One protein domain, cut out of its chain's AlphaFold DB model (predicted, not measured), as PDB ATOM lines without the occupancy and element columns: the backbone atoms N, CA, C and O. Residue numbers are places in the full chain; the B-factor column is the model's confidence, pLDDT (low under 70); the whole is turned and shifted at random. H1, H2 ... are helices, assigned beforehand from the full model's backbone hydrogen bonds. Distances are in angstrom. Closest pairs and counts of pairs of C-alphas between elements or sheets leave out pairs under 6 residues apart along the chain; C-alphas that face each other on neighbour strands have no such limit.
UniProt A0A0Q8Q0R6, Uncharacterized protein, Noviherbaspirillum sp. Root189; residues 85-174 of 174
ATOM      1  N   LEU A  85      -5.419 -13.255 -40.532       95.12
ATOM      2  CA  LEU A  85      -3.976 -13.019 -40.431       95.12
ATOM      3  C   LEU A  85      -3.125 -14.295 -40.544       95.12
ATOM      4  O   LEU A  85      -1.946 -14.193 -40.880       95.12
ATOM      5  N   SER A  86      -3.684 -15.483 -40.284       92.06
ATOM      6  CA  SER A  86      -2.937 -16.739 -40.442       92.06
ATOM      7  C   SER A  86      -2.695 -17.135 -41.904       92.06
ATOM      8  O   SER A  86      -1.883 -18.023 -42.157       92.06
ATOM      9  N   GLU A  87      -3.364 -16.491 -42.860       93.62
ATOM     10  CA  GLU A  87      -3.212 -16.754 -44.298       93.62
ATOM     11  C   GLU A  87      -2.210 -15.806 -44.985       93.62
ATOM     12  O   GLU A  87      -1.866 -16.011 -46.144       93.62
ATOM     13  N   HIS A  88      -1.687 -14.810 -44.264       95.69
ATOM     14  CA  HIS A  88      -0.694 -13.861 -44.782       95.69
ATOM     15  C   HIS A  88       0.749 -14.394 -44.695       95.69
ATOM     16  O   HIS A  88       1.005 -15.494 -44.184       95.69
ATOM     17  N   SER A  89       1.711 -13.612 -45.199       96.75
ATOM     18  CA  SER A  89       3.139 -13.954 -45.192       96.75
ATOM     19  C   SER A  89       3.684 -14.278 -43.796       96.75
ATOM     20  O   SER A  89       3.184 -13.814 -42.767       96.75
ATOM     21  N   ASN A  90       4.783 -15.036 -43.760       96.56
ATOM     22  CA  ASN A  90       5.500 -15.320 -42.513       96.56
ATOM     23  C   ASN A  90       5.976 -14.032 -41.826       96.56
ATOM     24  O   ASN A  90       5.837 -13.913 -40.615       96.56
ATOM     25  N   ALA A  91       6.388 -13.016 -42.592       97.56
ATOM     26  CA  ALA A  91       6.734 -11.706 -42.045       97.56
ATOM     27  C   ALA A  91       5.557 -11.054 -41.291       97.56
ATOM     28  O   ALA A  91       5.735 -10.537 -40.186       97.56
ATOM     29  N   VAL A  92       4.329 -11.112 -41.829       98.00
ATOM     30  CA  VAL A  92       3.131 -10.637 -41.112       98.00
ATOM     31  C   VAL A  92       2.883 -11.470 -39.853       98.00
ATOM     32  O   VAL A  92       2.622 -10.901 -38.788       98.00
ATOM     33  N   LYS A  93       2.992 -12.801 -39.942       97.44
ATOM     34  CA  LYS A  93       2.804 -13.702 -38.794       97.44
ATOM     35  C   LYS A  93       3.795 -13.400 -37.670       97.44
ATOM     36  O   LYS A  93       3.364 -13.299 -36.520       97.44
ATOM     37  N   ASP A  94       5.058 -13.145 -37.992       96.94
ATOM     38  CA  ASP A  94       6.111 -12.806 -37.031       96.94
ATOM     39  C   ASP A  94       5.880 -11.440 -36.377       96.94
ATOM     40  O   ASP A  94       6.027 -11.283 -35.159       96.94
ATOM     41  N   VAL A  95       5.434 -10.443 -37.148       98.06
ATOM     42  CA  VAL A  95       5.056  -9.126 -36.610       98.06
ATOM     43  C   VAL A  95       3.877  -9.246 -35.643       98.06
ATOM     44  O   VAL A  95       3.883  -8.632 -34.565       98.06
ATOM     45  N   VAL A  96       2.871 -10.048 -35.995       97.81
ATOM     46  CA  VAL A  96       1.722 -10.322 -35.124       97.81
ATOM     47  C   VAL A  96       2.166 -11.071 -33.869       97.81
ATOM     48  O   VAL A  96       1.765 -10.682 -32.773       97.81
ATOM     49  N   TRP A  97       3.046 -12.066 -33.999       97.50
ATOM     50  CA  TRP A  97       3.621 -12.808 -32.879       97.50
ATOM     51  C   TRP A  97       4.383 -11.904 -31.912       97.50
ATOM     52  O   TRP A  97       4.052 -11.860 -30.725       97.50
ATOM     53  N   SER A  98       5.341 -11.115 -32.408       96.31
ATOM     54  CA  SER A  98       6.096 -10.146 -31.597       96.31
ATOM     55  C   SER A  98       5.157  -9.186 -30.862       96.31
ATOM     56  O   SER A  98       5.325  -8.909 -29.669       96.31
ATOM     57  N   THR A  99       4.117  -8.707 -31.549       97.62
ATOM     58  CA  THR A  99       3.134  -7.798 -30.953       97.62
ATOM     59  C   THR A  99       2.307  -8.488 -29.865       97.62
ATOM     60  O   THR A  99       2.138  -7.908 -28.791       97.62
ATOM     61  N   ALA A 100       1.838  -9.715 -30.113       96.75
ATOM     62  CA  ALA A 100       1.041 -10.527 -29.191       96.75
ATOM     63  C   ALA A 100       1.799 -10.889 -27.910       96.75
ATOM     64  O   ALA A 100       1.260 -10.755 -26.813       96.75
ATOM     65  N   VAL A 101       3.063 -11.299 -28.038       94.38
ATOM     66  CA  VAL A 101       3.915 -11.638 -26.891       94.38
ATOM     67  C   VAL A 101       4.226 -10.405 -26.052       94.38
ATOM     68  O   VAL A 101       4.258 -10.476 -24.825       94.38
ATOM     69  N   GLN A 102       4.448  -9.254 -26.692       93.81
ATOM     70  CA  GLN A 102       4.853  -8.069 -25.952       93.81
ATOM     71  C   GLN A 102       3.684  -7.364 -25.246       93.81
ATOM     72  O   GLN A 102       3.858  -6.826 -24.148       93.81
ATOM     73  N   HIS A 103       2.510  -7.307 -25.874       93.75
ATOM     74  CA  HIS A 103       1.438  -6.406 -25.454       93.75
ATOM     75  C   HIS A 103       0.163  -7.164 -25.099       93.75
ATOM     76  O   HIS A 103      -0.490  -7.727 -25.968       93.75
ATOM     77  N   GLY A 104      -0.304  -7.040 -23.852       87.88
ATOM     78  CA  GLY A 104      -1.618  -7.571 -23.444       87.88
ATOM     79  C   GLY A 104      -2.823  -6.950 -24.181       87.88
ATOM     80  O   GLY A 104      -3.934  -7.458 -24.084       87.88
ATOM     81  N   GLY A 105      -2.614  -5.853 -24.921       92.25
ATOM     82  CA  GLY A 105      -3.603  -5.201 -25.787       92.25
ATOM     83  C   GLY A 105      -3.372  -5.421 -27.289       92.25
ATOM     84  O   GLY A 105      -3.905  -4.655 -28.095       92.25
ATOM     85  N   ALA A 106      -2.562  -6.410 -27.680       97.50
ATOM     86  CA  ALA A 106      -2.113  -6.618 -29.058       97.50
ATOM     87  C   ALA A 106      -3.246  -6.673 -30.090       97.50
ATOM     88  O   ALA A 106      -3.129  -6.067 -31.153       97.50
ATOM     89  N   GLN A 107      -4.378  -7.303 -29.766       97.88
ATOM     90  CA  GLN A 107      -5.545  -7.360 -30.649       97.88
ATOM     91  C   GLN A 107      -6.061  -5.972 -31.057       97.88
ATOM     92  O   GLN A 107      -6.527  -5.795 -32.179       97.88
ATOM     93  N   HIS A 108      -5.971  -4.969 -30.175       98.12
ATOM     94  CA  HIS A 108      -6.384  -3.599 -30.491       98.12
ATOM     95  C   HIS A 108      -5.350  -2.897 -31.365       98.12
ATOM     96  O   HIS A 108      -5.722  -2.213 -32.317       98.12
ATOM     97  N   ILE A 109      -4.065  -3.111 -31.072       98.50
ATOM     98  CA  ILE A 109      -2.946  -2.567 -31.846       98.50
ATOM     99  C   ILE A 109      -3.034  -3.061 -33.293       98.50
ATOM    100  O   ILE A 109      -3.031  -2.259 -34.229       98.50
ATOM    101  N   ILE A 110      -3.169  -4.374 -33.473       98.56
ATOM    102  CA  ILE A 110      -3.188  -5.008 -34.789       98.56
ATOM    103  C   ILE A 110      -4.474  -4.650 -35.535       98.56
ATOM    104  O   ILE A 110      -4.397  -4.242 -36.689       98.56
ATOM    105  N   ALA A 111      -5.643  -4.696 -34.883       98.56
ATOM    106  CA  ALA A 111      -6.899  -4.308 -35.529       98.56
ATOM    107  C   ALA A 111      -6.899  -2.840 -35.992       98.56
ATOM    108  O   ALA A 111      -7.450  -2.531 -37.047       98.56
ATOM    109  N   ALA A 112      -6.274  -1.930 -35.236       98.50
ATOM    110  CA  ALA A 112      -6.086  -0.546 -35.669       98.50
ATOM    111  C   ALA A 112      -5.136  -0.440 -36.876       98.50
ATOM    112  O   ALA A 112      -5.409   0.333 -37.790       98.50
ATOM    113  N   GLY A 113      -4.070  -1.249 -36.912       98.25
ATOM    114  CA  GLY A 113      -3.197  -1.386 -38.080       98.25
ATOM    115  C   GLY A 113      -3.977  -1.819 -39.322       98.25
ATOM    116  O   GLY A 113      -4.001  -1.075 -40.300       98.25
ATOM    117  N   VAL A 114      -4.690  -2.947 -39.234       98.31
ATOM    118  CA  VAL A 114      -5.521  -3.508 -40.317       98.31
ATOM    119  C   VAL A 114      -6.499  -2.472 -40.872       98.31
ATOM    120  O   VAL A 114      -6.539  -2.252 -42.074       98.31
ATOM    121  N   ARG A 115      -7.244  -1.771 -40.007       97.94
ATOM    122  CA  ARG A 115      -8.230  -0.758 -40.436       97.94
ATOM    123  C   ARG A 115      -7.618   0.476 -41.096       97.94
ATOM    124  O   ARG A 115      -8.340   1.233 -41.732       97.94
ATOM    125  N   SER A 116      -6.322   0.712 -40.903       98.00
ATOM    126  CA  SER A 116      -5.617   1.850 -41.504       98.00
ATOM    127  C   SER A 116      -4.989   1.532 -42.863       98.00
ATOM    128  O   SER A 116      -4.401   2.422 -43.474       98.00
ATOM    129  N   VAL A 117      -5.079   0.280 -43.324       98.06
ATOM    130  CA  VAL A 117      -4.649  -0.122 -44.665       98.06
ATOM    131  C   VAL A 117      -5.819   0.082 -45.625       98.06
ATOM    132  O   VAL A 117      -6.899  -0.458 -45.413       98.06
ATOM    133  N   SER A 118      -5.610   0.874 -46.678       95.88
ATOM    134  CA  SER A 118      -6.609   1.127 -47.728       95.88
ATOM    135  C   SER A 118      -6.572   0.103 -48.868       95.88
ATOM    136  O   SER A 118      -7.486   0.071 -49.691       95.88
ATOM    137  N   LEU A 119      -5.521  -0.718 -48.933       96.69
ATOM    138  CA  LEU A 119      -5.366  -1.777 -49.926       96.69
ATOM    139  C   LEU A 119      -6.295  -2.955 -49.616       96.69
ATOM    140  O   LEU A 119      -6.569  -3.267 -48.455       96.69
ATOM    141  N   LYS A 120      -6.748  -3.642 -50.665       94.12
ATOM    142  CA  LYS A 120      -7.466  -4.916 -50.522       94.12
ATOM    143  C   LYS A 120      -6.483  -6.006 -50.096       94.12
ATOM    144  O   LYS A 120      -5.330  -5.973 -50.504       94.12
ATOM    145  N   ALA A 121      -6.956  -7.010 -49.358       92.31
ATOM    146  CA  ALA A 121      -6.119  -8.130 -48.911       92.31
ATOM    147  C   ALA A 121      -5.467  -8.920 -50.066       92.31
ATOM    148  O   ALA A 121      -4.433  -9.541 -49.869       92.31
ATOM    149  N   SER A 122      -6.052  -8.874 -51.268       92.38
ATOM    150  CA  SER A 122      -5.513  -9.502 -52.481       92.38
ATOM    151  C   SER A 122      -4.410  -8.694 -53.175       92.38
ATOM    152  O   SER A 122      -3.887  -9.137 -54.192       92.38
ATOM    153  N   ASP A 123      -4.122  -7.475 -52.716       96.50
ATOM    154  CA  ASP A 123      -3.096  -6.621 -53.311       96.50
ATOM    155  C   ASP A 123      -1.691  -7.139 -52.936       96.50
ATOM    156  O   ASP A 123      -1.437  -7.361 -51.751       96.50
ATOM    157  N   PRO A 124      -0.749  -7.295 -53.886       94.00
ATOM    158  CA  PRO A 124       0.613  -7.746 -53.585       94.00
ATOM    159  C   PRO A 124       1.364  -6.869 -52.570       94.00
ATOM    160  O   PRO A 124       2.259  -7.346 -51.880       94.00
ATOM    161  N   GLN A 125       1.008  -5.586 -52.455       97.12
ATOM    162  CA  GLN A 125       1.601  -4.646 -51.501       97.12
ATOM    163  C   GLN A 125       0.875  -4.627 -50.150       97.12
ATOM    164  O   GLN A 125       1.274  -3.883 -49.245       97.12
ATOM    165  N   PHE A 126      -0.186  -5.424 -49.983       97.75
ATOM    166  CA  PHE A 126      -0.989  -5.435 -48.765       97.75
ATOM    167  C   PHE A 126      -0.152  -5.775 -47.532       97.75
ATOM    168  O   PHE A 126      -0.196  -5.032 -46.554       97.75
ATOM    169  N   ASP A 127       0.660  -6.833 -47.580       98.19
ATOM    170  CA  ASP A 127       1.477  -7.267 -46.439       98.19
ATOM    171  C   ASP A 127       2.533  -6.220 -46.061       98.19
ATOM    172  O   ASP A 127       2.705  -5.902 -44.881       98.19
ATOM    173  N   HIS A 128       3.165  -5.592 -47.057       98.31
ATOM    174  CA  HIS A 128       4.090  -4.479 -46.840       98.31
ATOM    175  C   HIS A 128       3.383  -3.293 -46.154       98.31
ATOM    176  O   HIS A 128       3.883  -2.724 -45.172       98.31
ATOM    177  N   ALA A 129       2.192  -2.916 -46.630       98.50
ATOM    178  CA  ALA A 129       1.389  -1.852 -46.031       98.50
ATOM    179  C   ALA A 129       0.922  -2.213 -44.611       98.50
ATOM    180  O   ALA A 129       0.972  -1.370 -43.708       98.50
ATOM    181  N   LEU A 130       0.526  -3.467 -44.392       98.62
ATOM    182  CA  LEU A 130       0.047  -3.980 -43.115       98.62
ATOM    183  C   LEU A 130       1.148  -3.983 -42.053       98.62
ATOM    184  O   LEU A 130       0.917  -3.490 -40.948       98.62
ATOM    185  N   ILE A 131       2.356  -4.452 -42.380       98.62
ATOM    186  CA  ILE A 131       3.513  -4.412 -41.471       98.62
ATOM    187  C   ILE A 131       3.773  -2.971 -41.018       98.62
ATOM    188  O   ILE A 131       3.838  -2.682 -39.817       98.62
ATOM    189  N   ASN A 132       3.851  -2.034 -41.966       98.62
ATOM    190  CA  ASN A 132       4.050  -0.618 -41.663       98.62
ATOM    191  C   ASN A 132       2.931  -0.050 -40.772       98.62
ATOM    192  O   ASN A 132       3.206   0.673 -39.805       98.62
ATOM    193  N   ALA A 133       1.678  -0.397 -41.063       98.62
ATOM    194  CA  ALA A 133       0.515   0.039 -40.303       98.62
ATOM    195  C   ALA A 133       0.499  -0.508 -38.865       98.62
ATOM    196  O   ALA A 133       0.223   0.248 -37.927       98.62
ATOM    197  N   ILE A 134       0.841  -1.786 -38.662       98.69
ATOM    198  CA  ILE A 134       0.916  -2.402 -37.331       98.69
ATOM    199  C   ILE A 134       2.011  -1.734 -36.495       98.69
ATOM    200  O   ILE A 134       1.741  -1.334 -35.363       98.69
ATOM    201  N   TYR A 135       3.216  -1.525 -37.033       98.56
ATOM    202  CA  TYR A 135       4.293  -0.866 -36.281       98.56
ATOM    203  C   TYR A 135       3.990   0.598 -35.945       98.56
ATOM    204  O   TYR A 135       4.338   1.066 -34.854       98.56
ATOM    205  N   ARG A 136       3.298   1.319 -36.837       98.50
ATOM    206  CA  ARG A 136       2.780   2.663 -36.544       98.50
ATOM    207  C   ARG A 136       1.780   2.621 -35.387       98.50
ATOM    208  O   ARG A 136       1.942   3.357 -34.417       98.50
ATOM    209  N   SER A 137       0.797   1.721 -35.446       98.31
ATOM    210  CA  SER A 137      -0.187   1.521 -34.374       98.31
ATOM    211  C   SER A 137       0.478   1.150 -33.042       98.31
ATOM    212  O   SER A 137       0.168   1.730 -32.002       98.31
ATOM    213  N   ARG A 138       1.470   0.253 -33.067       97.94
ATOM    214  CA  ARG A 138       2.229  -0.189 -31.885       97.94
ATOM    215  C   ARG A 138       3.026   0.954 -31.260       97.94
ATOM    216  O   ARG A 138       3.029   1.104 -30.039       97.94
ATOM    217  N   SER A 139       3.648   1.794 -32.088       97.81
ATOM    218  CA  SER A 139       4.360   2.993 -31.631       97.81
ATOM    219  C   SER A 139       3.408   3.990 -30.970       97.81
ATOM    220  O   SER A 139       3.695   4.471 -29.875       97.81
ATOM    221  N   ASN A 140       2.245   4.238 -31.583       97.25
ATOM    222  CA  ASN A 140       1.215   5.120 -31.029       97.25
ATOM    223  C   ASN A 140       0.672   4.592 -29.696       97.25
ATOM    224  O   ASN A 140       0.531   5.351 -28.738       97.25
ATOM    225  N   TYR A 141       0.430   3.280 -29.609       96.69
ATOM    226  CA  TYR A 141       0.000   2.624 -28.379       96.69
ATOM    227  C   TYR A 141       1.001   2.860 -27.241       96.69
ATOM    228  O   TYR A 141       0.615   3.338 -26.176       96.69
ATOM    229  N   VAL A 142       2.294   2.603 -27.476       96.19
ATOM    230  CA  VAL A 142       3.342   2.815 -26.463       96.19
ATOM    231  C   VAL A 142       3.500   4.291 -26.099       96.19
ATOM    232  O   VAL A 142       3.612   4.619 -24.915       96.19
ATOM    233  N   ALA A 143       3.458   5.192 -27.082       95.88
ATOM    234  CA  ALA A 143       3.514   6.632 -26.844       95.88
ATOM    235  C   ALA A 143       2.373   7.104 -25.920       95.88
ATOM    236  O   ALA A 143       2.602   7.932 -25.033       95.88
ATOM    237  N   GLY A 144       1.180   6.514 -26.057       95.00
ATOM    238  CA  GLY A 144      -0.003   6.811 -25.245       95.00
ATOM    239  C   GLY A 144      -0.010   6.223 -23.826       95.00
ATOM    240  O   GLY A 144      -0.847   6.619 -23.014       95.00
ATOM    241  N   LEU A 145       0.906   5.313 -23.469       94.00
ATOM    242  CA  LEU A 145       0.913   4.681 -22.140       94.00
ATOM    243  C   LEU A 145       1.253   5.690 -21.033       94.00
ATOM    244  O   LEU A 145       2.374   6.186 -20.958       94.00
ATOM    245  N   LYS A 146       0.322   5.967 -20.118       93.38
ATOM    246  CA  LYS A 146       0.540   6.944 -19.030       93.38
ATOM    247  C   LYS A 146       1.570   6.478 -17.990       93.38
ATOM    248  O   LYS A 146       2.338   7.284 -17.486       93.38
ATOM    249  N   ASN A 147       1.651   5.170 -17.747       91.56
ATOM    250  CA  ASN A 147       2.489   4.577 -16.694       91.56
ATOM    251  C   ASN A 147       3.886   4.145 -17.184       91.56
ATOM    252  O   ASN A 147       4.543   3.314 -16.557       91.56
ATOM    253  N   MET A 148       4.340   4.667 -18.327       93.69
ATOM    254  CA  MET A 148       5.662   4.377 -18.885       93.69
ATOM    255  C   MET A 148       6.460   5.670 -19.039       93.69
ATOM    256  O   MET A 148       5.976   6.633 -19.632       93.69
ATOM    257  N   SER A 149       7.697   5.688 -18.535       96.50
ATOM    258  CA  SER A 149       8.557   6.869 -18.638       96.50
ATOM    259  C   SER A 149       8.901   7.201 -20.100       96.50
ATOM    260  O   SER A 149       9.022   6.280 -20.918       96.50
ATOM    261  N   PRO A 150       9.131   8.484 -20.441       96.19
ATOM    262  CA  PRO A 150       9.515   8.890 -21.795       96.19
ATOM    263  C   PRO A 150      10.743   8.143 -22.327       96.19
ATOM    264  O   PRO A 150      10.743   7.674 -23.460       96.19
ATOM    265  N   VAL A 151      11.758   7.931 -21.481       97.12
ATOM    266  CA  VAL A 151      12.969   7.176 -21.842       97.12
ATOM    267  C   VAL A 151      12.630   5.742 -22.258       97.12
ATOM    268  O   VAL A 151      13.115   5.258 -23.280       97.12
ATOM    269  N   ARG A 152      11.761   5.059 -21.499       95.88
ATOM    270  CA  ARG A 152      11.325   3.700 -21.841       95.88
ATOM    271  C   ARG A 152      10.510   3.695 -23.133       95.88
ATOM    272  O   ARG A 152      10.806   2.877 -23.996       95.88
ATOM    273  N   LYS A 153       9.571   4.631 -23.310       96.12
ATOM    274  CA  LYS A 153       8.794   4.768 -24.557       96.12
ATOM    275  C   LYS A 153       9.701   4.935 -25.774       96.12
ATOM    276  O   LYS A 153       9.560   4.200 -26.745       96.12
ATOM    277  N   ASN A 154      10.666   5.849 -25.693       95.69
ATOM    278  CA  ASN A 154      11.587   6.139 -26.790       95.69
ATOM    279  C   ASN A 154      12.440   4.921 -27.152       95.69
ATOM    280  O   ASN A 154      12.619   4.633 -28.332       95.69
ATOM    281  N   ARG A 155      12.913   4.165 -26.153       96.50
ATOM    282  CA  ARG A 155      13.665   2.925 -26.384       96.50
ATOM    283  C   ARG A 155      12.827   1.862 -27.096       96.50
ATOM    284  O   ARG A 155      13.308   1.245 -28.040       96.50
ATOM    285  N   GLU A 156      11.586   1.652 -26.658       94.56
ATOM    286  CA  GLU A 156      10.669   0.693 -27.289       94.56
ATOM    287  C   GLU A 156      10.354   1.096 -28.737       94.56
ATOM    288  O   GLU A 156      10.498   0.285 -29.648       94.56
ATOM    289  N   ILE A 157      10.024   2.370 -28.974       95.44
ATOM    290  CA  ILE A 157       9.731   2.897 -30.316       95.44
ATOM    291  C   ILE A 157      10.959   2.807 -31.233       95.44
ATOM    292  O   ILE A 157      10.830   2.463 -32.407       95.44
ATOM    293  N   ALA A 158      12.163   3.071 -30.718       96.12
ATOM    294  CA  ALA A 158      13.395   2.890 -31.481       96.12
ATOM    295  C   ALA A 158      13.614   1.419 -31.871       96.12
ATOM    296  O   ALA A 158      14.016   1.144 -33.002       96.12
ATOM    297  N   ARG A 159      13.301   0.472 -30.976       95.88
ATOM    298  CA  ARG A 159      13.353  -0.963 -31.288       95.88
ATOM    299  C   ARG A 159      12.349  -1.338 -32.379       95.88
ATOM    300  O   ARG A 159      12.732  -2.008 -33.328       95.88
ATOM    301  N   TYR A 160      11.122  -0.821 -32.321       96.81
ATOM    302  CA  TYR A 160      10.099  -1.063 -33.348       96.81
ATOM    303  C   TYR A 160      10.518  -0.613 -34.743       96.81
ATOM    304  O   TYR A 160      10.155  -1.253 -35.722       96.81
ATOM    305  N   ARG A 161      11.310   0.459 -34.857       95.19
ATOM    306  CA  ARG A 161      11.859   0.879 -36.154       95.19
ATOM    307  C   ARG A 161      12.798  -0.174 -36.739       95.19
ATOM    308  O   ARG A 161      12.744  -0.392 -37.943       95.19
ATOM    309  N   LYS A 162      13.621  -0.820 -35.903       96.00
ATOM    310  CA  LYS A 162      14.518  -1.910 -36.314       96.00
ATOM    311  C   LYS A 162      13.732  -3.167 -36.678       96.00
ATOM    312  O   LYS A 162      13.810  -3.588 -37.822       96.00
ATOM    313  N   GLU A 163      12.871  -3.643 -35.774       96.81
ATOM    314  CA  GLU A 163      12.024  -4.826 -36.015       96.81
ATOM    315  C   GLU A 163      11.172  -4.673 -37.291       96.81
ATOM    316  O   GLU A 163      10.959  -5.633 -38.025       96.81
ATOM    317  N   ARG A 164      10.704  -3.452 -37.596       98.00
ATOM    318  CA  ARG A 164      10.000  -3.155 -38.848       98.00
ATOM    319  C   ARG A 164      10.884  -3.337 -40.073       98.00
ATOM    320  O   ARG A 164      10.420  -3.909 -41.047       98.00
ATOM    321  N   MET A 165      12.107  -2.809 -40.059       96.94
ATOM    322  CA  MET A 165      13.020  -2.961 -41.197       96.94
ATOM    323  C   MET A 165      13.349  -4.433 -41.435       96.94
ATOM    324  O   MET A 165      13.307  -4.871 -42.576       96.94
ATOM    325  N   ASP A 166      13.597  -5.189 -40.367       97.31
ATOM    326  CA  ASP A 166      13.899  -6.618 -40.460       97.31
ATOM    327  C   ASP A 166      12.697  -7.406 -41.007       97.31
ATOM    328  O   ASP A 166      12.855  -8.226 -41.904       97.31
ATOM    329  N   ALA A 167      11.476  -7.088 -40.559       97.38
ATOM    330  CA  ALA A 167      10.259  -7.707 -41.087       97.38
ATOM    331  C   ALA A 167      10.021  -7.398 -42.576       97.38
ATOM    332  O   ALA A 167       9.548  -8.257 -43.312       97.38
ATOM    333  N   LEU A 168      10.335  -6.179 -43.030       97.81
ATOM    334  CA  LEU A 168      10.187  -5.809 -44.440       97.81
ATOM    335  C   LEU A 168      11.239  -6.484 -45.332       97.81
ATOM    336  O   LEU A 168      10.906  -6.876 -46.443       97.81
ATOM    337  N   LYS A 169      12.469  -6.673 -44.841       96.81
ATOM    338  CA  LYS A 169      13.490  -7.474 -45.539       96.81
ATOM    339  C   LYS A 169      13.062  -8.934 -45.668       96.81
ATOM    340  O   LYS A 169      13.000  -9.458 -46.772       96.81
ATOM    341  N   ALA A 170      12.614  -9.528 -44.558       95.56
ATOM    342  CA  ALA A 170      12.097 -10.892 -44.545       95.56
ATOM    343  C   ALA A 170      10.887 -11.080 -45.481       95.56
ATOM    344  O   ALA A 170      10.734 -12.144 -46.073       95.56
ATOM    345  N   LEU A 171      10.037 -10.055 -45.642       96.06
ATOM    346  CA  LEU A 171       8.936 -10.076 -46.611       96.06
ATOM    347  C   LEU A 171       9.442 -10.124 -48.062       96.06
ATOM    348  O   LEU A 171       8.844 -10.811 -48.886       96.06
ATOM    349  N   ASN A 172      10.518  -9.398 -48.364       91.50
ATOM    350  CA  ASN A 172      11.083  -9.296 -49.709       91.50
ATOM    351  C   ASN A 172      12.036 -10.451 -50.062       91.50
ATOM    352  O   ASN A 172      12.370 -10.615 -51.232       91.50
ATOM    353  N   GLY A 173      12.444 -11.257 -49.075       83.62
ATOM    354  CA  GLY A 173      13.423 -12.332 -49.249       83.62
ATOM    355  C   GLY A 173      14.885 -11.872 -49.182       83.62
ATOM    356  O   GLY A 173      15.747 -12.586 -49.691       83.62
ATOM    357  N   ASP A 174      15.144 -10.710 -48.568       52.28
ATOM    358  CA  ASP A 174      16.477 -10.129 -48.323       52.28
ATOM    359  C   ASP A 174      17.041 -10.524 -46.945       52.28
ATOM    360  O   ASP A 174      18.268 -10.756 -46.843       52.28
TER     361      ASP A 174
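What this domain is: This is residues 85 to 174 of the 174 residues of an uncharacterized protein of Noviherbaspirillum sp. Root189 (UniProt A0A0Q8Q0R6). Three helices, H1, H3 and H4, form a bundle with their lines nearly aligned; H3 and H4 make a long helical hairpin, and H1 packs on both of them. The shorter H2 crosses H3 at a steep tilt and bridges H1 and H3 on the side away from H4. The 90 printed residues hold four named helices, in the order H1, H2, H3, H4, and no named strand: all helix. The whole is compact, with a radius of gyration of the C-alphas of 12.9 A and spans of 39 by 26 by 21 A.

How they stand to each other: H1, residues 90 to 102, touches H2, residues 106 to 115, with residues 96 to 100 alone; the two form a hairpin at a steep tilt of 42 degrees, and their closest C-alphas, of Ala 100 and Ala 106, are 5.0 A apart. H3, residues 126 to 144, touches H2 at a steep tilt of 52 degrees, with the closest C-alphas, of Gly 113 and Ile 134, 4.3 A apart. H1 and H3 touch and run the same way at a shallow tilt of 15 degrees; their closest C-alphas, of Val 92 and Ile 131, are 6.2 A apart. H4, residues 150 to 172, forms a hairpin with H3, opposite ways at a shallow tilt of 6 degrees, with the closest C-alphas, of Ser 139 and Ile 157, 5.5 A apart. Residues 90 to 95 of H1 touch residues 167 to 171 of H4, the closest C-alphas being those of Ala 91 and Leu 171, 5.3 A. H2 and H4 are apart. In H1, H2 and H3 every O i to N i+4 pair is within hydrogen-bond range, in H4 18 of 19.

Where its parts are: H1 begins at C-alpha 90 (5.500, -15.320, -42.513) and is 18.1 A long; H2 is 14.2 A. H3 is 26.5 A long, and H4, 33.4 A, ends at C-alpha 172 (11.083, -9.296, -49.709).

The domain as a whole: The C-alphas farthest apart, of Ser 122 and Ser 149, are 40.1 A apart. The printed part has no cut and no long link. Mean pLDDT of the printed part is 95.8; residue 174 is under 70.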